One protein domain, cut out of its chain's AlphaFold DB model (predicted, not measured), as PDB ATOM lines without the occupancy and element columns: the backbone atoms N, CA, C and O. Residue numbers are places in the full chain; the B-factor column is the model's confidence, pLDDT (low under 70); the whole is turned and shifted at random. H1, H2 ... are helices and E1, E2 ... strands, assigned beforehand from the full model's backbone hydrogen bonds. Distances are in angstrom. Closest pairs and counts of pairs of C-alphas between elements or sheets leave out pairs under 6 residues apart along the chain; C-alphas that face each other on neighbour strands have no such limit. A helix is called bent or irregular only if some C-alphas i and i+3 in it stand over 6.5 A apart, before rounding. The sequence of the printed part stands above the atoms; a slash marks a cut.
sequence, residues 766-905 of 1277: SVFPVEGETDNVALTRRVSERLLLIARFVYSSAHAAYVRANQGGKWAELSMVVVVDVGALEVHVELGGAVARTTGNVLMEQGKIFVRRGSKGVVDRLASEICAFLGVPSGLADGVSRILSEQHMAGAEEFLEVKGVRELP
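This is residues 766 to 905 of the 1277 residues of the protein "DUF3883 domain-containing protein" of Burkholderia sp. Bp8963 (UniProt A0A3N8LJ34). Picture a small sheet, E1, E5 and E4, with H3 and the arm H1a over one face and H4 packed on both; H5 makes one end of the longest axis, and the hairpin E2 and E3 makes the other. The long helix H1 is bent, its short arm H1b turned steeply from H1a. The 140 printed residues include five named helices and five strands in the order H1 H2 E1 E2 E3 E4 E5 H3 H4 H5, a mixed class. The sheet, in the order E1 E5 E4, is mixed; E2 and E3 are antiparallel. The whole is compact, with a radius of gyration of the C-alphas of 15.4 A and spans of 44 by 33 by 23 A.

Start at residues 777 to 807, H1, assigned as one helix by its hydrogen bonds but bent: C-alphas 797 and 800 are 9.2 A apart. Its arms H1a, residues 777 to 797, and H1b, residues 800 to 807, touch at a steep tilt of 55 degrees, closest at the C-alphas of Tyr 795 and Tyr 802, 5.3 A. H2, residues 810 to 815, touches H1a, closest at the C-alphas of Ser 784 and Ser 815, 5.8 A. E1, residues 818 to 822, is parallel to E5, residues 848 to 852; look for N 820 and O 849 at 2.9 A. E2, residues 826 to 831, and E3, residues 834 to 839, form a hairpin, with N 829 and O 836 at 2.9 A. E4, residues 842 to 845, forms a hairpin with E5, with N 845 and O 848 at 2.9 A. H3, residues 858 to 869, and H1a are on the same face of the sheet, two layers with helices on one face, at heights of 9.0 and 13.1 A. H4, residues 874 to 885, touches H3 at a steep tilt of 48 degrees, closest at the C-alphas of Ser 864 and Ala 877, 4.9 A. H5, residues 889 to 898, touches H1a at a shallow tilt of 18 degrees, closest at the C-alphas of Phe 793 and Leu 896, 7.2 A. Every O i to N i+4 pair is within hydrogen-bond range in H2, H3 and H5; H1a has 15 of 17, H1b 3 of 4, H4 6 of 8.

Find C-alpha 777 at (47.159, -16.365, -43.076); H1a runs 28.6 A from there. E3 spans 17.1 A, H3 16.1 A and H4 16.9 A. H5 ends at C-alpha 898, (37.335, 3.654, -23.582).

The C-alphas of Gly 833 and Ala 890 are the two farthest apart, 48.0 A. The printed part has no cut, and its links between named elements are tight. Residues 769 to 772 are under 70 in pLDDT.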
ATOM      1  N   SER A 766      34.198 -32.696 -32.551       78.44
ATOM      2  CA  SER A 766      35.370 -32.936 -33.400       78.44
ATOM      3  C   SER A 766      35.028 -32.684 -34.867       78.44
ATOM      4  O   SER A 766      33.877 -32.813 -35.290       78.44
ATOM      5  N   VAL A 767      36.020 -32.285 -35.651       78.06
ATOM      6  CA  VAL A 767      35.909 -32.015 -37.083       78.06
ATOM      7  C   VAL A 767      36.074 -33.320 -37.850       78.06
ATOM      8  O   VAL A 767      37.053 -34.046 -37.680       78.06
ATOM      9  N   PHE A 768      35.122 -33.630 -38.730       70.75
ATOM     10  CA  PHE A 768      35.315 -34.733 -39.669       70.75
ATOM     11  C   PHE A 768      36.338 -34.312 -40.743       70.75
ATOM     12  O   PHE A 768      36.225 -33.185 -41.229       70.75
ATOM     13  N   PRO A 769      37.320 -35.154 -41.135       61.19
ATOM     14  CA  PRO A 769      38.389 -34.746 -42.050       61.19
ATOM     15  C   PRO A 769      37.863 -34.139 -43.358       61.19
ATOM     16  O   PRO A 769      37.079 -34.771 -44.068       61.19
ATOM     17  N   VAL A 770      38.304 -32.918 -43.681       63.28
ATOM     18  CA  VAL A 770      37.819 -32.158 -44.843       63.28
ATOM     19  C   VAL A 770      38.912 -32.022 -45.899       63.28
ATOM     20  O   VAL A 770      39.991 -31.500 -45.631       63.28
ATOM     21  N   GLU A 771      38.618 -32.418 -47.137       58.91
ATOM     22  CA  GLU A 771      39.503 -32.133 -48.267       58.91
ATOM     23  C   GLU A 771      39.498 -30.635 -48.626       58.91
ATOM     24  O   GLU A 771      38.451 -29.986 -48.699       58.91
ATOM     25  N   GLY A 772      40.683 -30.081 -48.907       65.88
ATOM     26  CA  GLY A 772      40.832 -28.709 -49.401       65.88
ATOM     27  C   GLY A 772      41.012 -27.623 -48.334       65.88
ATOM     28  O   GLY A 772      40.683 -26.467 -48.616       65.88
ATOM     29  N   GLU A 773      41.537 -27.976 -47.153       76.50
ATOM     30  CA  GLU A 773      42.108 -27.026 -46.183       76.50
ATOM     31  C   GLU A 773      43.038 -25.997 -46.860       76.50
ATOM     32  O   GLU A 773      43.897 -26.353 -47.669       76.50
ATOM     33  N   THR A 774      42.893 -24.718 -46.507       80.12
ATOM     34  CA  THR A 774      43.845 -23.652 -46.870       80.12
ATOM     35  C   THR A 774      44.042 -22.686 -45.712       80.12
ATOM     36  O   THR A 774      43.063 -22.109 -45.237       80.12
ATOM     37  N   ASP A 775      45.286 -22.450 -45.307       82.31
ATOM     38  CA  ASP A 775      45.613 -21.539 -44.207       82.31
ATOM     39  C   ASP A 775      45.126 -20.109 -44.486       82.31
ATOM     40  O   ASP A 775      45.574 -19.432 -45.418       82.31
ATOM     41  N   ASN A 776      44.237 -19.605 -43.632       83.75
ATOM     42  CA  ASN A 776      43.835 -18.209 -43.635       83.75
ATOM     43  C   ASN A 776      44.899 -17.389 -42.894       83.75
ATOM     44  O   ASN A 776      44.753 -17.015 -41.725       83.75
ATOM     45  N   VAL A 777      46.005 -17.119 -43.593       81.50
ATOM     46  CA  VAL A 777      47.159 -16.365 -43.076       81.50
ATOM     47  C   VAL A 777      46.738 -15.001 -42.509       81.50
ATOM     48  O   VAL A 777      47.297 -14.548 -41.513       81.50
ATOM     49  N   ALA A 778      45.720 -14.360 -43.093       80.94
ATOM     50  CA  ALA A 778      45.234 -13.049 -42.665       80.94
ATOM     51  C   ALA A 778      44.517 -13.079 -41.301       80.94
ATOM     52  O   ALA A 778      44.757 -12.197 -40.476       80.94
ATOM     53  N   LEU A 779      43.663 -14.075 -41.042       83.06
ATOM     54  CA  LEU A 779      43.009 -14.254 -39.739       83.06
ATOM     55  C   LEU A 779      43.972 -14.837 -38.701       83.06
ATOM     56  O   LEU A 779      43.997 -14.347 -37.577       83.06
ATOM     57  N   THR A 780      44.816 -15.796 -39.091       84.25
ATOM     58  CA  THR A 780      45.870 -16.383 -38.241       84.25
ATOM     59  C   THR A 780      46.786 -15.298 -37.678       84.25
ATOM     60  O   THR A 780      46.906 -15.136 -36.462       84.25
ATOM     61  N   ARG A 781      47.346 -14.460 -38.563       82.44
ATOM     62  CA  ARG A 781      48.162 -13.307 -38.176       82.44
ATOM     63  C   ARG A 781      47.400 -12.350 -37.260       82.44
ATOM     64  O   ARG A 781      47.979 -11.854 -36.301       82.44
ATOM     65  N   ARG A 782      46.111 -12.106 -37.519       85.25
ATOM     66  CA  ARG A 782      45.311 -11.162 -36.727       85.25
ATOM     67  C   ARG A 782      44.985 -11.668 -35.322       85.25
ATOM     68  O   ARG A 782      44.987 -10.860 -34.401       85.25
ATOM     69  N   VAL A 783      44.730 -12.967 -35.138       83.44
ATOM     70  CA  VAL A 783      44.562 -13.560 -33.798       83.44
ATOM     71  C   VAL A 783      45.868 -13.436 -33.012       83.44
ATOM     72  O   VAL A 783      45.846 -12.951 -31.884       83.44
ATOM     73  N   SER A 784      47.004 -13.762 -33.638       82.00
ATOM     74  CA  SER A 784      48.336 -13.635 -33.031       82.00
ATOM     75  C   SER A 784      48.675 -12.179 -32.649       82.00
ATOM     76  O   SER A 784      48.922 -11.889 -31.481       82.00
ATOM     77  N   GLU A 785      48.565 -11.222 -33.584       84.69
ATOM     78  CA  GLU A 785      48.836  -9.788 -33.352       84.69
ATOM     79  C   GLU A 785      47.863  -9.099 -32.374       84.69
ATOM     80  O   GLU A 785      48.118  -7.973 -31.946       84.69
ATOM     81  N   ARG A 786      46.729  -9.725 -32.036       88.88
ATOM     82  CA  ARG A 786      45.753  -9.205 -31.061       88.88
ATOM     83  C   ARG A 786      45.737  -9.985 -29.746       88.88
ATOM     84  O   ARG A 786      45.008  -9.587 -28.839       88.88
ATOM     85  N   LEU A 787      46.532 -11.049 -29.605       86.62
ATOM     86  CA  LEU A 787      46.451 -11.963 -28.464       86.62
ATOM     87  C   LEU A 787      46.650 -11.254 -27.116       86.62
ATOM     88  O   LEU A 787      45.874 -11.486 -26.195       86.62
ATOM     89  N   LEU A 788      47.622 -10.339 -27.020       85.50
ATOM     90  CA  LEU A 788      47.859  -9.528 -25.818       85.50
ATOM     91  C   LEU A 788      46.656  -8.642 -25.451       85.50
ATOM     92  O   LEU A 788      46.308  -8.542 -24.277       85.50
ATOM     93  N   LEU A 789      45.969  -8.061 -26.442       88.44
ATOM     94  CA  LEU A 789      44.773  -7.242 -26.211       88.44
ATOM     95  C   LEU A 789      43.584  -8.093 -25.747       88.44
ATOM     96  O   LEU A 789      42.832  -7.683 -24.864       88.44
ATOM     97  N   ILE A 790      43.440  -9.304 -26.296       87.50
ATOM     98  CA  ILE A 790      42.428 -10.280 -25.867       87.50
ATOM     99  C   ILE A 790      42.732 -10.767 -24.442       87.50
ATOM    100  O   ILE A 790      41.830 -10.794 -23.607       87.50
ATOM    101  N   ALA A 791      43.991 -11.081 -24.131       85.75
ATOM    102  CA  ALA A 791      44.437 -11.467 -22.793       85.75
ATOM    103  C   ALA A 791      44.159 -10.361 -21.761       85.75
ATOM    104  O   ALA A 791      43.551 -10.628 -20.726       85.75
ATOM    105  N   ARG A 792      44.505  -9.109 -22.080       88.75
ATOM    106  CA  ARG A 792      44.241  -7.912 -21.265       88.75
ATOM    107  C   ARG A 792      42.739  -7.654 -21.059       88.75
ATOM    108  O   ARG A 792      42.307  -7.423 -19.927       88.75
ATOM    109  N   PHE A 793      41.923  -7.787 -22.105       88.56
ATOM    110  CA  PHE A 793      40.460  -7.698 -22.014       88.56
ATOM    111  C   PHE A 793      39.864  -8.797 -21.119       88.56
ATOM    112  O   PHE A 793      39.114  -8.509 -20.186       88.56
ATOM    113  N   VAL A 794      40.243 -10.060 -21.338       86.56
ATOM    114  CA  VAL A 794      39.746 -11.212 -20.568       86.56
ATOM    115  C   VAL A 794      40.238 -11.184 -19.116       86.56
ATOM    116  O   VAL A 794      39.471 -11.529 -18.218       86.56
ATOM    117  N   TYR A 795      41.457 -10.704 -18.847       87.31
ATOM    118  CA  TYR A 795      41.957 -10.470 -17.488       87.31
ATOM    119  C   TYR A 795      41.061  -9.491 -16.722       87.31
ATOM    120  O   TYR A 795      40.664  -9.777 -15.593       87.31
ATOM    121  N   SER A 796      40.704  -8.358 -17.338       83.69
ATOM    122  CA  SER A 796      39.892  -7.324 -16.685       83.69
ATOM    123  C   SER A 796      38.402  -7.671 -16.602       83.69
ATOM    124  O   SER A 796      37.744  -7.258 -15.650       83.69
ATOM    125  N   SER A 797      37.847  -8.384 -17.587       82.50
ATOM    126  CA  SER A 797      36.406  -8.679 -17.663       82.50
ATOM    127  C   SER A 797      36.015 -10.059 -17.120       82.50
ATOM    128  O   SER A 797      34.850 -10.278 -16.795       82.50
ATOM    129  N   ALA A 798      36.961 -10.996 -17.013       83.25
ATOM    130  CA  ALA A 798      36.722 -12.367 -16.566       83.25
ATOM    131  C   ALA A 798      37.965 -12.987 -15.892       83.25
ATOM    132  O   ALA A 798      38.344 -14.116 -16.202       83.25
ATOM    133  N   HIS A 799      38.585 -12.280 -14.939       83.81
ATOM    134  CA  HIS A 799      39.837 -12.678 -14.270       83.81
ATOM    135  C   HIS A 799      39.906 -14.165 -13.846       83.81
ATOM    136  O   HIS A 799      40.889 -14.851 -14.112       83.81
ATOM    137  N   ALA A 800      38.837 -14.718 -13.260       77.81
ATOM    138  CA  ALA A 800      38.810 -16.127 -12.849       77.81
ATOM    139  C   ALA A 800      38.837 -17.126 -14.032       77.81
ATOM    140  O   ALA A 800      39.267 -18.263 -13.858       77.81
ATOM    141  N   ALA A 801      38.380 -16.726 -15.224       80.88
ATOM    142  CA  ALA A 801      38.555 -17.493 -16.458       80.88
ATOM    143  C   ALA A 801      39.972 -17.320 -17.021       80.88
ATOM    144  O   ALA A 801      40.601 -18.324 -17.344       80.88
ATOM    145  N   TYR A 802      40.507 -16.089 -17.033       85.69
ATOM    146  CA  TYR A 802      41.898 -15.815 -17.417       85.69
ATOM    147  C   TYR A 802      42.887 -16.713 -16.655       85.69
ATOM    148  O   TYR A 802      43.712 -17.375 -17.280       85.69
ATOM    149  N   VAL A 803      42.770 -16.792 -15.322       81.06
ATOM    150  CA  VAL A 803      43.682 -17.586 -14.477       81.06
ATOM    151  C   VAL A 803      43.600 -19.080 -14.808       81.06
ATOM    152  O   VAL A 803      44.636 -19.730 -14.927       81.06
ATOM    153  N   ARG A 804      42.395 -19.627 -15.036       80.00
ATOM    154  CA  ARG A 804      42.226 -21.031 -15.457       80.00
ATOM    155  C   ARG A 804      42.787 -21.294 -16.856       80.00
ATOM    156  O   ARG A 804      43.390 -22.340 -17.071       80.00
ATOM    157  N   ALA A 805      42.611 -20.363 -17.794       81.81
ATOM    158  CA  ALA A 805      43.194 -20.461 -19.130       81.81
ATOM    159  C   ALA A 805      44.732 -20.417 -19.082       81.81
ATOM    160  O   ALA A 805      45.376 -21.191 -19.786       81.81
ATOM    161  N   ASN A 806      45.315 -19.589 -18.205       81.56
ATOM    162  CA  ASN A 806      46.765 -19.498 -18.024       81.56
ATOM    163  C   ASN A 806      47.338 -20.771 -17.372       81.56
ATOM    164  O   ASN A 806      48.252 -21.389 -17.912       81.56
ATOM    165  N   GLN A 807      46.728 -21.246 -16.280       79.50
ATOM    166  CA  GLN A 807      47.100 -22.513 -15.627       79.50
ATOM    167  C   GLN A 807      46.941 -23.737 -16.544       79.50
ATOM    168  O   GLN A 807      47.689 -24.700 -16.413       79.50
ATOM    169  N   GLY A 808      45.982 -23.703 -17.473       74.25
ATOM    170  CA  GLY A 808      45.763 -24.749 -18.473       74.25
ATOM    171  C   GLY A 808      46.605 -24.625 -19.747       74.25
ATOM    172  O   GLY A 808      46.318 -25.345 -20.696       74.25
ATOM    173  N   GLY A 809      47.571 -23.698 -19.822       80.62
ATOM    174  CA  GLY A 809      48.423 -23.487 -21.006       80.62
ATOM    175  C   GLY A 809      47.704 -22.921 -22.241       80.62
ATOM    176  O   GLY A 809      48.314 -22.762 -23.299       80.62
ATOM    177  N   LYS A 810      46.416 -22.572 -22.130       84.50
ATOM    178  CA  LYS A 810      45.553 -22.237 -23.273       84.50
ATOM    179  C   LYS A 810      45.949 -20.955 -23.992       84.50
ATOM    180  O   LYS A 810      45.702 -20.840 -25.186       84.50
ATOM    181  N   TRP A 811      46.575 -20.000 -23.306       85.19
ATOM    182  CA  TRP A 811      47.114 -18.807 -23.968       85.19
ATOM    183  C   TRP A 811      48.306 -19.136 -24.880       85.19
ATOM    184  O   TRP A 811      48.391 -18.581 -25.974       85.19
ATOM    185  N   ALA A 812      49.161 -20.089 -24.491       78.94
ATOM    186  CA  ALA A 812      50.252 -20.573 -25.334       78.94
ATOM    187  C   ALA A 812      49.711 -21.385 -26.525       78.94
ATOM    188  O   ALA A 812      50.106 -21.133 -27.662       78.94
ATOM    189  N   GLU A 813      48.738 -22.277 -26.303       79.38
ATOM    190  CA  GLU A 813      48.057 -23.004 -27.387       79.38
ATOM    191  C   GLU A 813      47.373 -22.043 -28.381       79.38
ATOM    192  O   GLU A 813      47.538 -22.177 -29.592       79.38
ATOM    193  N   LEU A 814      46.691 -21.004 -27.882       84.38
ATOM    194  CA  LEU A 814      46.065 -19.971 -28.712       84.38
ATOM    195  C   LEU A 814      47.088 -19.076 -29.440       84.38
ATOM    196  O   LEU A 814      46.785 -18.552 -30.508       84.38
ATOM    197  N   SER A 815      48.310 -18.922 -28.915       80.50
ATOM    198  CA  SER A 815      49.401 -18.203 -29.602       80.50
ATOM    199  C   SER A 815      49.969 -18.959 -30.807       80.50
ATOM    200  O   SER A 815      50.488 -18.331 -31.730       80.50
ATOM    201  N   MET A 816      49.838 -20.291 -30.809       81.94
ATOM    202  CA  MET A 816      50.262 -21.182 -31.892       81.94
ATOM    203  C   MET A 816      49.121 -21.529 -32.863       81.94
ATOM    204  O   MET A 816      49.320 -22.340 -33.768       81.94
ATOM    205  N   VAL A 817      47.930 -20.947 -32.685       85.94
ATOM    206  CA  VAL A 817      46.730 -21.358 -33.422       85.94
ATOM    207  C   VAL A 817      46.797 -20.988 -34.907       85.94
ATOM    208  O   VAL A 817      47.160 -19.864 -35.258       85.94
ATOM    209  N   VAL A 818      46.375 -21.901 -35.785       85.31
ATOM    210  CA  VAL A 818      46.233 -21.639 -37.230       85.31
ATOM    211  C   VAL A 818      44.757 -21.596 -37.613       85.31
ATOM    212  O   VAL A 818      44.004 -22.531 -37.343       85.31
ATOM    213  N   VAL A 819      44.321 -20.515 -38.261       85.50
ATOM    214  CA  VAL A 819      42.966 -20.395 -38.816       85.50
ATOM    215  C   VAL A 819      42.968 -20.974 -40.230       85.50
ATOM    216  O   VAL A 819      43.744 -20.523 -41.068       85.50
ATOM    217  N   VAL A 820      42.104 -21.950 -40.511       85.12
ATOM    218  CA  VAL A 820      42.094 -22.722 -41.767       85.12
ATOM    219  C   VAL A 820      40.730 -22.630 -42.447       85.12
ATOM    220  O   VAL A 820      39.714 -22.996 -41.862       85.12
ATOM    221  N   ASP A 821      40.696 -22.178 -43.700       81.75
ATOM    222  CA  ASP A 821      39.478 -22.119 -44.512       81.75
ATOM    223  C   ASP A 821      39.168 -23.475 -45.174       81.75
ATOM    224  O   ASP A 821      39.967 -23.988 -45.962       81.75
ATOM    225  N   VAL A 822      37.969 -24.014 -44.928       82.75
ATOM    226  CA  VAL A 822      37.463 -25.298 -45.454       82.75
ATOM    227  C   VAL A 822      36.179 -25.131 -46.280       82.75
ATOM    228  O   VAL A 822      35.389 -24.213 -46.057       82.75
ATOM    229  N   GLY A 823      35.938 -26.013 -47.260       74.94
ATOM    230  CA  GLY A 823      34.758 -25.924 -48.144       74.94
ATOM    231  C   GLY A 823      33.423 -26.220 -47.442       74.94
ATOM    232  O   GLY A 823      32.422 -25.527 -47.643       74.94
ATOM    233  N   ALA A 824      33.427 -27.217 -46.561       77.81
ATOM    234  CA  ALA A 824      32.355 -27.536 -45.628       77.81
ATOM    235  C   ALA A 824      32.984 -27.862 -44.269       77.81
ATOM    236  O   ALA A 824      34.127 -28.296 -44.214       77.81
ATOM    237  N   LEU A 825      32.250 -27.642 -43.181       80.00
ATOM    238  CA  LEU A 825      32.700 -27.973 -41.831       80.00
ATOM    239  C   LEU A 825      31.693 -28.957 -41.238       80.00
ATOM    240  O   LEU A 825      30.681 -28.535 -40.679       80.00
ATOM    241  N   GLU A 826      31.921 -30.256 -41.430       80.38
ATOM    242  CA  GLU A 826      31.155 -31.292 -40.730       80.38
ATOM    243  C   GLU A 826      31.728 -31.484 -39.327       80.38
ATOM    244  O   GLU A 826      32.932 -31.653 -39.140       80.38
ATOM    245  N   VAL A 827      30.839 -31.442 -38.338       81.50
ATOM    246  CA  VAL A 827      31.162 -31.595 -36.922       81.50
ATOM    247  C   VAL A 827      30.530 -32.891 -36.441       81.50
ATOM    248  O   VAL A 827      29.305 -33.051 -36.470       81.50
ATOM    249  N   HIS A 828      31.375 -33.816 -36.004       82.31
ATOM    250  CA  HIS A 828      30.975 -34.942 -35.181       82.31
ATOM    251  C   HIS A 828      30.694 -34.434 -33.769       82.31
ATOM    252  O   HIS A 828      31.521 -33.773 -33.142       82.31
ATOM    253  N   VAL A 829      29.500 -34.749 -33.290       84.62
ATOM    254  CA  VAL A 829      29.014 -34.426 -31.954       84.62
ATOM    255  C   VAL A 829      28.897 -35.754 -31.225       84.62
ATOM    256  O   VAL A 829      28.101 -36.590 -31.645       84.62
ATOM    257  N   GLU A 830      29.672 -35.976 -30.168       82.75
ATOM    258  CA  GLU A 830      29.549 -37.175 -29.335       82.75
ATOM    259  C   GLU A 830      28.987 -36.810 -27.957       82.75
ATOM    260  O   GLU A 830      29.415 -35.854 -27.313       82.75
ATOM    261  N   LEU A 831      27.991 -37.577 -27.514       85.06
ATOM    262  CA  LEU A 831      27.339 -37.430 -26.220       85.06
ATOM    263  C   LEU A 831      27.098 -38.821 -25.629       85.06
ATOM    264  O   LEU A 831      26.311 -39.599 -26.164       85.06
ATOM    265  N   GLY A 832      27.770 -39.143 -24.521       74.12
ATOM    266  CA  GLY A 832      27.555 -40.403 -23.797       74.12
ATOM    267  C   GLY A 832      27.756 -41.678 -24.632       74.12
ATOM    268  O   GLY A 832      27.077 -42.668 -24.369       74.12
ATOM    269  N   GLY A 833      28.638 -41.642 -25.640       75.25
ATOM    270  CA  GLY A 833      28.917 -42.751 -26.562       75.25
ATOM    271  C   GLY A 833      28.050 -42.799 -27.830       75.25
ATOM    272  O   GLY A 833      28.330 -43.600 -28.719       75.25
ATOM    273  N   ALA A 834      27.025 -41.947 -27.963       79.12
ATOM    274  CA  ALA A 834      26.308 -41.776 -29.227       79.12
ATOM    275  C   ALA A 834      26.940 -40.648 -30.051       79.12
ATOM    276  O   ALA A 834      27.224 -39.577 -29.515       79.12
ATOM    277  N   VAL A 835      27.092 -40.858 -31.362       81.81
ATOM    278  CA  VAL A 835      27.655 -39.868 -32.294       81.81
ATOM    279  C   VAL A 835      26.584 -39.386 -33.270       81.81
ATOM    280  O   VAL A 835      25.940 -40.192 -33.944       81.81
ATOM    281  N   ALA A 836      26.431 -38.070 -33.385       83.00
ATOM    282  CA  ALA A 836      25.626 -37.393 -34.396       83.00
ATOM    283  C   ALA A 836      26.511 -36.508 -35.291       83.00
ATOM    284  O   ALA A 836      27.644 -36.176 -34.938       83.00
ATOM    285  N   ARG A 837      25.994 -36.103 -36.456       81.50
ATOM    286  CA  ARG A 837      26.668 -35.164 -37.369       81.50
ATOM    287  C   ARG A 837      25.860 -33.886 -37.526       81.50
ATOM    288  O   ARG A 837      24.641 -33.935 -37.666       81.50
ATOM    289  N   THR A 838      26.547 -32.752 -37.545       82.00
ATOM    290  CA  THR A 838      25.975 -31.435 -37.848       82.00
ATOM    291  C   THR A 838      26.955 -30.605 -38.683       82.00
ATOM    292  O   THR A 838      28.080 -31.039 -38.930       82.00
ATOM    293  N   THR A 839      26.552 -29.414 -39.137       78.25
ATOM    294  CA  THR A 839      27.437 -28.515 -39.902       78.25
ATOM    295  C   THR A 839      27.802 -27.268 -39.104       78.25
ATOM    296  O   THR A 839      26.937 -26.493 -38.693       78.25
ATOM    297  N   GLY A 840      29.102 -27.065 -38.900       74.88
ATOM    298  CA  GLY A 840      29.670 -25.879 -38.271       74.88
ATOM    299  C   GLY A 840      29.780 -24.684 -39.224       74.88
ATOM    300  O   GLY A 840      29.444 -24.737 -40.409       74.88
ATOM    301  N   ASN A 841      30.281 -23.573 -38.683       80.12
ATOM    302  CA  ASN A 841      30.693 -22.389 -39.453       80.12
ATOM    303  C   ASN A 841      32.096 -21.926 -39.043       80.12
ATOM    304  O   ASN A 841      32.895 -21.573 -39.904       80.12
ATOM    305  N   VAL A 842      32.376 -21.954 -37.738       81.94
ATOM    306  CA  VAL A 842      33.717 -21.918 -37.147       81.94
ATOM    307  C   VAL A 842      33.741 -22.986 -36.044       81.94
ATOM    308  O   VAL A 842      32.695 -23.198 -35.429       81.94
ATOM    309  N   LEU A 843      34.867 -23.675 -35.836       83.62
ATOM    310  CA  LEU A 843      35.112 -24.565 -34.690       83.62
ATOM    311  C   LEU A 843      36.619 -24.629 -34.394       83.62
ATOM    312  O   LEU A 843      37.422 -24.649 -35.330       83.62
ATOM    313  N   MET A 844      37.003 -24.671 -33.117       81.69
ATOM    314  CA  MET A 844      38.397 -24.837 -32.679       81.69
ATOM    315  C   MET A 844      38.691 -26.277 -32.230       81.69
ATOM    316  O   MET A 844      38.014 -26.797 -31.347       81.69
ATOM    317  N   GLU A 845      39.729 -26.901 -32.794       77.81
ATOM    318  CA  GLU A 845      40.203 -28.240 -32.418       77.81
ATOM    319  C   GLU A 845      41.715 -28.390 -32.683       77.81
ATOM    320  O   GLU A 845      42.206 -27.959 -33.722       77.81
ATOM    321  N   GLN A 846      42.449 -29.037 -31.762       72.62
ATOM    322  CA  GLN A 846      43.856 -29.457 -31.933       72.62
ATOM    323  C   GLN A 846      44.793 -28.348 -32.471       72.62
ATOM    324  O   GLN A 846      45.568 -28.563 -33.403       72.62
ATOM    325  N   GLY A 847      44.710 -27.134 -31.913       73.81
ATOM    326  CA  GLY A 847      45.519 -25.987 -32.354       73.81
ATOM    327  C   GLY A 847      45.132 -25.385 -33.718       73.81
ATOM    328  O   GLY A 847      45.804 -24.469 -34.194       73.81
ATOM    329  N   LYS A 848      44.041 -25.839 -34.345       83.88
ATOM    330  CA  LYS A 848      43.444 -25.222 -35.538       83.88
ATOM    331  C   LYS A 848      42.090 -24.590 -35.220       83.88
ATOM    332  O   LYS A 848      41.345 -25.069 -34.368       83.88
ATOM    333  N   ILE A 849      41.743 -23.534 -35.952       85.81
ATOM    334  CA  ILE A 849      40.382 -22.989 -36.008       85.81
ATOM    335  C   ILE A 849      39.883 -23.111 -37.443       85.81
ATOM    336  O   ILE A 849      40.302 -22.366 -38.329       85.81
ATOM    337  N   PHE A 850      38.982 -24.057 -37.671       84.69
ATOM    338  CA  PHE A 850      38.415 -24.325 -38.985       84.69
ATOM    339  C   PHE A 850      37.281 -23.342 -39.264       84.69
ATOM    340  O   PHE A 850      36.335 -23.245 -38.483       84.69
ATOM    341  N   VAL A 851      37.358 -22.624 -40.381       82.62
ATOM    342  CA  VAL A 851      36.371 -21.641 -40.847       82.62
ATOM    343  C   VAL A 851      35.768 -22.140 -42.153       82.62
ATOM    344  O   VAL A 851      36.478 -22.471 -43.097       82.62
ATOM    345  N   ARG A 852      34.439 -22.178 -42.256       83.31
ATOM    346  CA  ARG A 852      33.782 -22.534 -43.517       83.31
ATOM    347  C   ARG A 852      33.828 -21.355 -44.497       83.31
ATOM    348  O   ARG A 852      33.322 -20.268 -44.206       83.31
ATOM    349  N   ARG A 853      34.368 -21.584 -45.699       79.25
ATOM    350  CA  ARG A 853      34.424 -20.583 -46.777       79.25
ATOM    351  C   ARG A 853      33.028 -20.028 -47.076       79.25
ATOM    352  O   ARG A 853      32.084 -20.773 -47.328       79.25
ATOM    353  N   GLY A 854      32.910 -18.700 -47.067       74.56
ATOM    354  CA  GLY A 854      31.654 -17.986 -47.325       74.56
ATOM    355  C   GLY A 854      30.724 -17.814 -46.115       74.56
ATOM    356  O   GLY A 854      29.669 -17.191 -46.262       74.56
ATOM    357  N   SER A 855      31.082 -18.301 -44.921       80.06
ATOM    358  CA  SER A 855      30.324 -18.005 -43.698       80.06
ATOM    359  C   SER A 855      30.304 -16.500 -43.391       80.06
ATOM    360  O   SER A 855      31.309 -15.804 -43.497       80.06
ATOM    361  N   LYS A 856      29.139 -15.981 -42.981       79.44
ATOM    362  CA  LYS A 856      28.967 -14.576 -42.566       79.44
ATOM    363  C   LYS A 856      29.228 -14.411 -41.067       79.44
ATOM    364  O   LYS A 856      28.822 -15.275 -40.284       79.44
ATOM    365  N   GLY A 857      29.854 -13.297 -40.681       81.88
ATOM    366  CA  GLY A 857      30.247 -13.021 -39.291       81.88
ATOM    367  C   GLY A 857      31.394 -13.915 -38.814       81.88
ATOM    368  O   GLY A 857      31.322 -14.479 -37.728       81.88
ATOM    369  N   VAL A 858      32.418 -14.134 -39.656       82.81
ATOM    370  CA  VAL A 858      33.562 -15.003 -39.306       82.81
ATOM    371  C   VAL A 858      34.242 -14.518 -38.030       82.81
ATOM    372  O   VAL A 858      34.537 -15.335 -37.170       82.81
ATOM    373  N   VAL A 859      34.447 -13.204 -37.885       82.88
ATOM    374  CA  VAL A 859      35.155 -12.621 -36.735       82.88
ATOM    375  C   VAL A 859      34.352 -12.765 -35.438       82.88
ATOM    376  O   VAL A 859      34.924 -13.120 -34.413       82.88
ATOM    377  N   ASP A 860      33.030 -12.605 -35.491       83.25
ATOM    378  CA  ASP A 860      32.148 -12.759 -34.326       83.25
ATOM    379  C   ASP A 860      32.090 -14.215 -33.844       83.25
ATOM    380  O   ASP A 860      32.130 -14.505 -32.647       83.25
ATOM    381  N   ARG A 861      32.063 -15.157 -34.795       84.56
ATOM    382  CA  ARG A 861      32.128 -16.600 -34.520       84.56
ATOM    383  C   ARG A 861      33.506 -17.009 -34.003       84.56
ATOM    384  O   ARG A 861      33.582 -17.733 -33.023       84.56
ATOM    385  N   LEU A 862      34.578 -16.503 -34.610       85.12
ATOM    386  CA  LEU A 862      35.962 -16.701 -34.175       85.12
ATOM    387  C   LEU A 862      36.163 -16.202 -32.736       85.12
ATOM    388  O   LEU A 862      36.712 -16.922 -31.911       85.12
ATOM    389  N   ALA A 863      35.645 -15.019 -32.405       85.06
ATOM    390  CA  ALA A 863      35.640 -14.486 -31.046       85.06
ATOM    391  C   ALA A 863      34.807 -15.334 -30.066       85.06
ATOM    392  O   ALA A 863      35.209 -15.521 -28.919       85.06
ATOM    393  N   SER A 864      33.674 -15.878 -30.520       82.44
ATOM    394  CA  SER A 864      32.831 -16.781 -29.724       82.44
ATOM    395  C   SER A 864      33.545 -18.099 -29.405       82.44
ATOM    396  O   SER A 864      33.557 -18.513 -28.247       82.44
ATOM    397  N   GLU A 865      34.197 -18.713 -30.397       83.75
ATOM    398  CA  GLU A 865      34.993 -19.936 -30.227       83.75
ATOM    399  C   GLU A 865      36.227 -19.689 -29.345       83.75
ATOM    400  O   GLU A 865      36.504 -20.485 -28.452       83.75
ATOM    401  N   ILE A 866      36.915 -18.552 -29.503       84.38
ATOM    402  CA  ILE A 866      38.031 -18.147 -28.631       84.38
ATOM    403  C   ILE A 866      37.560 -17.985 -27.175       84.38
ATOM    404  O   ILE A 866      38.192 -18.519 -26.264       84.38
ATOM    405  N   CYS A 867      36.427 -17.315 -26.934       83.81
ATOM    406  CA  CYS A 867      35.842 -17.220 -25.592       83.81
ATOM    407  C   CYS A 867      35.465 -18.598 -25.024       83.81
ATOM    408  O   CYS A 867      35.773 -18.881 -23.865       83.81
ATOM    409  N   ALA A 868      34.847 -19.470 -25.827       81.19
ATOM    410  CA  ALA A 868      34.482 -20.825 -25.412       81.19
ATOM    411  C   ALA A 868      35.720 -21.664 -25.049       81.19
ATOM    412  O   ALA A 868      35.773 -22.248 -23.964       81.19
ATOM    413  N   PHE A 869      36.749 -21.653 -25.900       83.06
ATOM    414  CA  PHE A 869      38.020 -22.337 -25.674       83.06
ATOM    415  C   PHE A 869      38.710 -21.856 -24.388       83.06
ATOM    416  O   PHE A 869      39.119 -22.679 -23.566       83.06
ATOM    417  N   LEU A 870      38.769 -20.540 -24.154       82.81
ATOM    418  CA  LEU A 870      39.340 -19.940 -22.942       82.81
ATOM    419  C   LEU A 870      38.466 -20.125 -21.679       82.81
ATOM    420  O   LEU A 870      38.898 -19.782 -20.579       82.81
ATOM    421  N   GLY A 871      37.248 -20.669 -21.793       78.31
ATOM    422  CA  GLY A 871      36.322 -20.834 -20.663       78.31
ATOM    423  C   GLY A 871      35.752 -19.509 -20.136       78.31
ATOM    424  O   GLY A 871      35.493 -19.372 -18.934       78.31
ATOM    425  N   VAL A 872      35.602 -18.531 -21.032       80.81
ATOM    426  CA  VAL A 872      35.125 -17.161 -20.796       80.81
ATOM    427  C   VAL A 872      33.624 -17.071 -21.124       80.81
ATOM    428  O   VAL A 872      33.177 -17.697 -22.087       80.81
ATOM    429  N   PRO A 873      32.810 -16.303 -20.369       75.00
ATOM    430  CA  PRO A 873      31.393 -16.119 -20.688       75.00
ATOM    431  C   PRO A 873      31.167 -15.576 -22.107       75.00
ATOM    432  O   PRO A 873      31.777 -14.582 -22.503       75.00
ATOM    433  N   SER A 874      30.231 -16.174 -22.849       72.25
ATOM    434  CA  SER A 874      29.926 -15.803 -24.243       72.25
ATOM    435  C   SER A 874      29.500 -14.342 -24.423       72.25
ATOM    436  O   SER A 874      29.778 -13.761 -25.464       72.25
ATOM    437  N   GLY A 875      28.928 -13.702 -23.397       74.25
ATOM    438  CA  GLY A 875      28.618 -12.264 -23.396       74.25
ATOM    439  C   GLY A 875      29.834 -11.323 -23.475       74.25
ATOM    440  O   GLY A 875      29.655 -10.112 -23.531       74.25
ATOM    441  N   LEU A 876      31.063 -11.854 -23.475       81.69
ATOM    442  CA  LEU A 876      32.295 -11.104 -23.752       81.69
ATOM    443  C   LEU A 876      32.825 -11.317 -25.184       81.69
ATOM    444  O   LEU A 876      33.773 -10.638 -25.584       81.69
ATOM    445  N   ALA A 877      32.207 -12.204 -25.976       84.00
ATOM    446  CA  ALA A 877      32.594 -12.459 -27.364       84.00
ATOM    447  C   ALA A 877      32.479 -11.206 -28.247       84.00
ATOM    448  O   ALA A 877      33.354 -10.987 -29.074       84.00
ATOM    449  N   ASP A 878      31.496 -10.328 -28.020       83.69
ATOM    450  CA  ASP A 878      31.366  -9.060 -28.757       83.69
ATOM    451  C   ASP A 878      32.587  -8.141 -28.560       83.69
ATOM    452  O   ASP A 878      33.038  -7.475 -29.492       83.69
ATOM    453  N   GLY A 879      33.170  -8.131 -27.354       83.69
ATOM    454  CA  GLY A 879      34.385  -7.368 -27.055       83.69
ATOM    455  C   GLY A 879      35.617  -7.946 -27.750       83.69
ATOM    456  O   GLY A 879      36.384  -7.207 -28.367       83.69
ATOM    457  N   VAL A 880      35.763  -9.274 -27.734       85.75
ATOM    458  CA  VAL A 880      36.824  -9.981 -28.470       85.75
ATOM    459  C   VAL A 880      36.643  -9.825 -29.990       85.75
ATOM    460  O   VAL A 880      37.622  -9.598 -30.701       85.75
ATOM    461  N   SER A 881      35.403  -9.830 -30.494       87.38
ATOM    462  CA  SER A 881      35.092  -9.570 -31.906       87.38
ATOM    463  C   SER A 881      35.449  -8.142 -32.296       87.38
ATOM    464  O   SER A 881      36.047  -7.934 -33.350       87.38
ATOM    465  N   ARG A 882      35.176  -7.144 -31.443       86.62
ATOM    466  CA  ARG A 882      35.569  -5.750 -31.702       86.62
ATOM    467  C   ARG A 882      37.091  -5.612 -31.844       86.62
ATOM    468  O   ARG A 882      37.538  -4.979 -32.798       86.62
ATOM    469  N   ILE A 883      37.864  -6.261 -30.969       88.25
ATOM    470  CA  ILE A 883      39.340  -6.293 -31.004       88.25
ATOM    471  C   ILE A 883      39.868  -6.974 -32.285       88.25
ATOM    472  O   ILE A 883      40.816  -6.482 -32.904       88.25
ATOM    473  N   LEU A 884      39.247  -8.081 -32.715       86.69
ATOM    474  CA  LEU A 884      39.614  -8.826 -33.933       86.69
ATOM    475  C   LEU A 884      39.065  -8.208 -35.237       86.69
ATOM    476  O   LEU A 884      39.568  -8.490 -36.328       86.69
ATOM    477  N   SER A 885      38.036  -7.368 -35.160       85.00
ATOM    478  CA  SER A 885      37.440  -6.701 -36.324       85.00
ATOM    479  C   SER A 885      38.197  -5.435 -36.718       85.00
ATOM    480  O   SER A 885      38.170  -5.059 -37.889       85.00
ATOM    481  N   GLU A 886      38.869  -4.783 -35.766       85.38
ATOM    482  CA  GLU A 886      39.460  -3.463 -35.982       85.38
ATOM    483  C   GLU A 886      40.739  -3.495 -36.840       85.38
ATOM    484  O   GLU A 886      41.665  -4.288 -36.619       85.38
ATOM    485  N   GLN A 887      40.783  -2.609 -37.840       77.38
ATOM    486  CA  GLN A 887      41.752  -2.626 -38.940       77.38
ATOM    487  C   GLN A 887      43.165  -2.222 -38.499       77.38
ATOM    488  O   GLN A 887      44.151  -2.657 -39.097       77.38
ATOM    489  N   HIS A 888      43.279  -1.419 -37.441       81.69
ATOM    490  CA  HIS A 888      44.541  -0.865 -36.955       81.69
ATOM    491  C   HIS A 888      44.737  -1.158 -35.464       81.69
ATOM    492  O   HIS A 888      43.769  -1.186 -34.708       81.69
ATOM    493  N   MET A 889      45.995  -1.342 -35.034       78.56
ATOM    494  CA  MET A 889      46.338  -1.589 -33.621       78.56
ATOM    495  C   MET A 889      45.752  -0.503 -32.707       78.56
ATOM    496  O   MET A 889      45.049  -0.811 -31.753       78.56
ATOM    497  N   ALA A 890      45.965   0.766 -33.070       81.62
ATOM    498  CA  ALA A 890      45.535   1.919 -32.284       81.62
ATOM    499  C   ALA A 890      44.014   1.980 -32.035       81.62
ATOM    500  O   ALA A 890      43.608   2.402 -30.962       81.62
ATOM    501  N   GLY A 891      43.173   1.517 -32.968       81.81
ATOM    502  CA  GLY A 891      41.716   1.504 -32.770       81.81
ATOM    503  C   GLY A 891      41.233   0.384 -31.838       81.81
ATOM    504  O   GLY A 891      40.211   0.525 -31.167       81.81
ATOM    505  N   ALA A 892      41.971  -0.730 -31.768       81.31
ATOM    506  CA  ALA A 892      41.732  -1.765 -30.762       81.31
ATOM    507  C   ALA A 892      42.219  -1.309 -29.374       81.31
ATOM    508  O   ALA A 892      41.578  -1.621 -28.373       81.31
ATOM    509  N   GLU A 893      43.299  -0.529 -29.333       83.38
ATOM    510  CA  GLU A 893      43.843   0.092 -28.123       83.38
ATOM    511  C   GLU A 893      42.888   1.151 -27.543       83.38
ATOM    512  O   GLU A 893      42.468   1.042 -26.393       83.38
ATOM    513  N   GLU A 894      42.428   2.096 -28.371       85.00
ATOM    514  CA  GLU A 894      41.421   3.111 -28.026       85.00
ATOM    515  C   GLU A 894      40.131   2.468 -27.482       85.00
ATOM    516  O   GLU A 894      39.551   2.937 -26.503       85.00
ATOM    517  N   PHE A 895      39.698   1.337 -28.052       87.44
ATOM    518  CA  PHE A 895      38.565   0.572 -27.526       87.44
ATOM    519  C   PHE A 895      38.810   0.034 -26.103       87.44
ATOM    520  O   PHE A 895      37.888   0.063 -25.284       87.44
ATOM    521  N   LEU A 896      40.022  -0.432 -25.782       86.56
ATOM    522  CA  LEU A 896      40.372  -0.873 -24.428       86.56
ATOM    523  C   LEU A 896      40.450   0.302 -23.445       86.56
ATOM    524  O   LEU A 896      39.929   0.185 -22.332       86.56
ATOM    525  N   GLU A 897      41.016   1.439 -23.855       84.12
ATOM    526  CA  GLU A 897      41.048   2.669 -23.051       84.12
ATOM    527  C   GLU A 897      39.632   3.177 -22.733       84.12
ATOM    528  O   GLU A 897      39.298   3.391 -21.567       84.12
ATOM    529  N   VAL A 898      38.752   3.263 -23.740       85.31
ATOM    530  CA  VAL A 898      37.335   3.654 -23.582       85.31
ATOM    531  C   VAL A 898      36.552   2.664 -22.705       85.31
ATOM    532  O   VAL A 898      35.575   3.043 -22.056       85.31
ATOM    533  N   LYS A 899      36.976   1.396 -22.632       80.56
ATOM    534  CA  LYS A 899      36.428   0.393 -21.703       80.56
ATOM    535  C   LYS A 899      37.100   0.383 -20.322       80.56
ATOM    536  O   LYS A 899      36.702  -0.418 -19.480       80.56
ATOM    537  N   GLY A 900      38.069   1.264 -20.063       80.75
ATOM    538  CA  GLY A 900      38.790   1.355 -18.788       80.75
ATOM    539  C   GLY A 900      39.727   0.173 -18.511       80.75
ATOM    540  O   GLY A 900      40.128  -0.040 -17.363       80.75
ATOM    541  N   VAL A 901      40.064  -0.611 -19.538       85.12
ATOM    542  CA  VAL A 901      40.862  -1.836 -19.423       85.12
ATOM    543  C   VAL A 901      42.342  -1.466 -19.313       85.12
ATOM    544  O   VAL A 901      43.015  -1.166 -20.304       85.12
ATOM    545  N   ARG A 902      42.846  -1.499 -18.076       81.31
ATOM    546  CA  ARG A 902      44.248  -1.221 -17.732       81.31
ATOM    547  C   ARG A 902      45.207  -2.231 -18.355       81.31
ATOM    548  O   ARG A 902      44.793  -3.314 -18.760       81.31
ATOM    549  N   GLU A 903      46.484  -1.867 -18.390       80.69
ATOM    550  CA  GLU A 903      47.549  -2.770 -18.820       80.69
ATOM    551  C   GLU A 903      47.640  -4.053 -17.985       80.69
ATOM    552  O   GLU A 903      47.342  -4.064 -16.786       80.69
ATOM    553  N   LEU A 904      48.067  -5.132 -18.642       81.88
ATOM    554  CA  LEU A 904      48.300  -6.424 -17.999       81.88
ATOM    555  C   LEU A 904      49.593  -6.338 -17.151       81.88
ATOM    556  O   LEU A 904      50.586  -5.807 -17.650       81.88
ATOM    557  N   PRO A 905      49.636  -6.841 -15.899       81.94
ATOM    558  CA  PRO A 905      50.850  -6.784 -15.079       81.94
ATOM    559  C   PRO A 905      52.062  -7.430 -15.766       81.94
ATOM    560  O   PRO A 905      51.929  -8.487 -16.377       81.94
TER     561      PRO A 905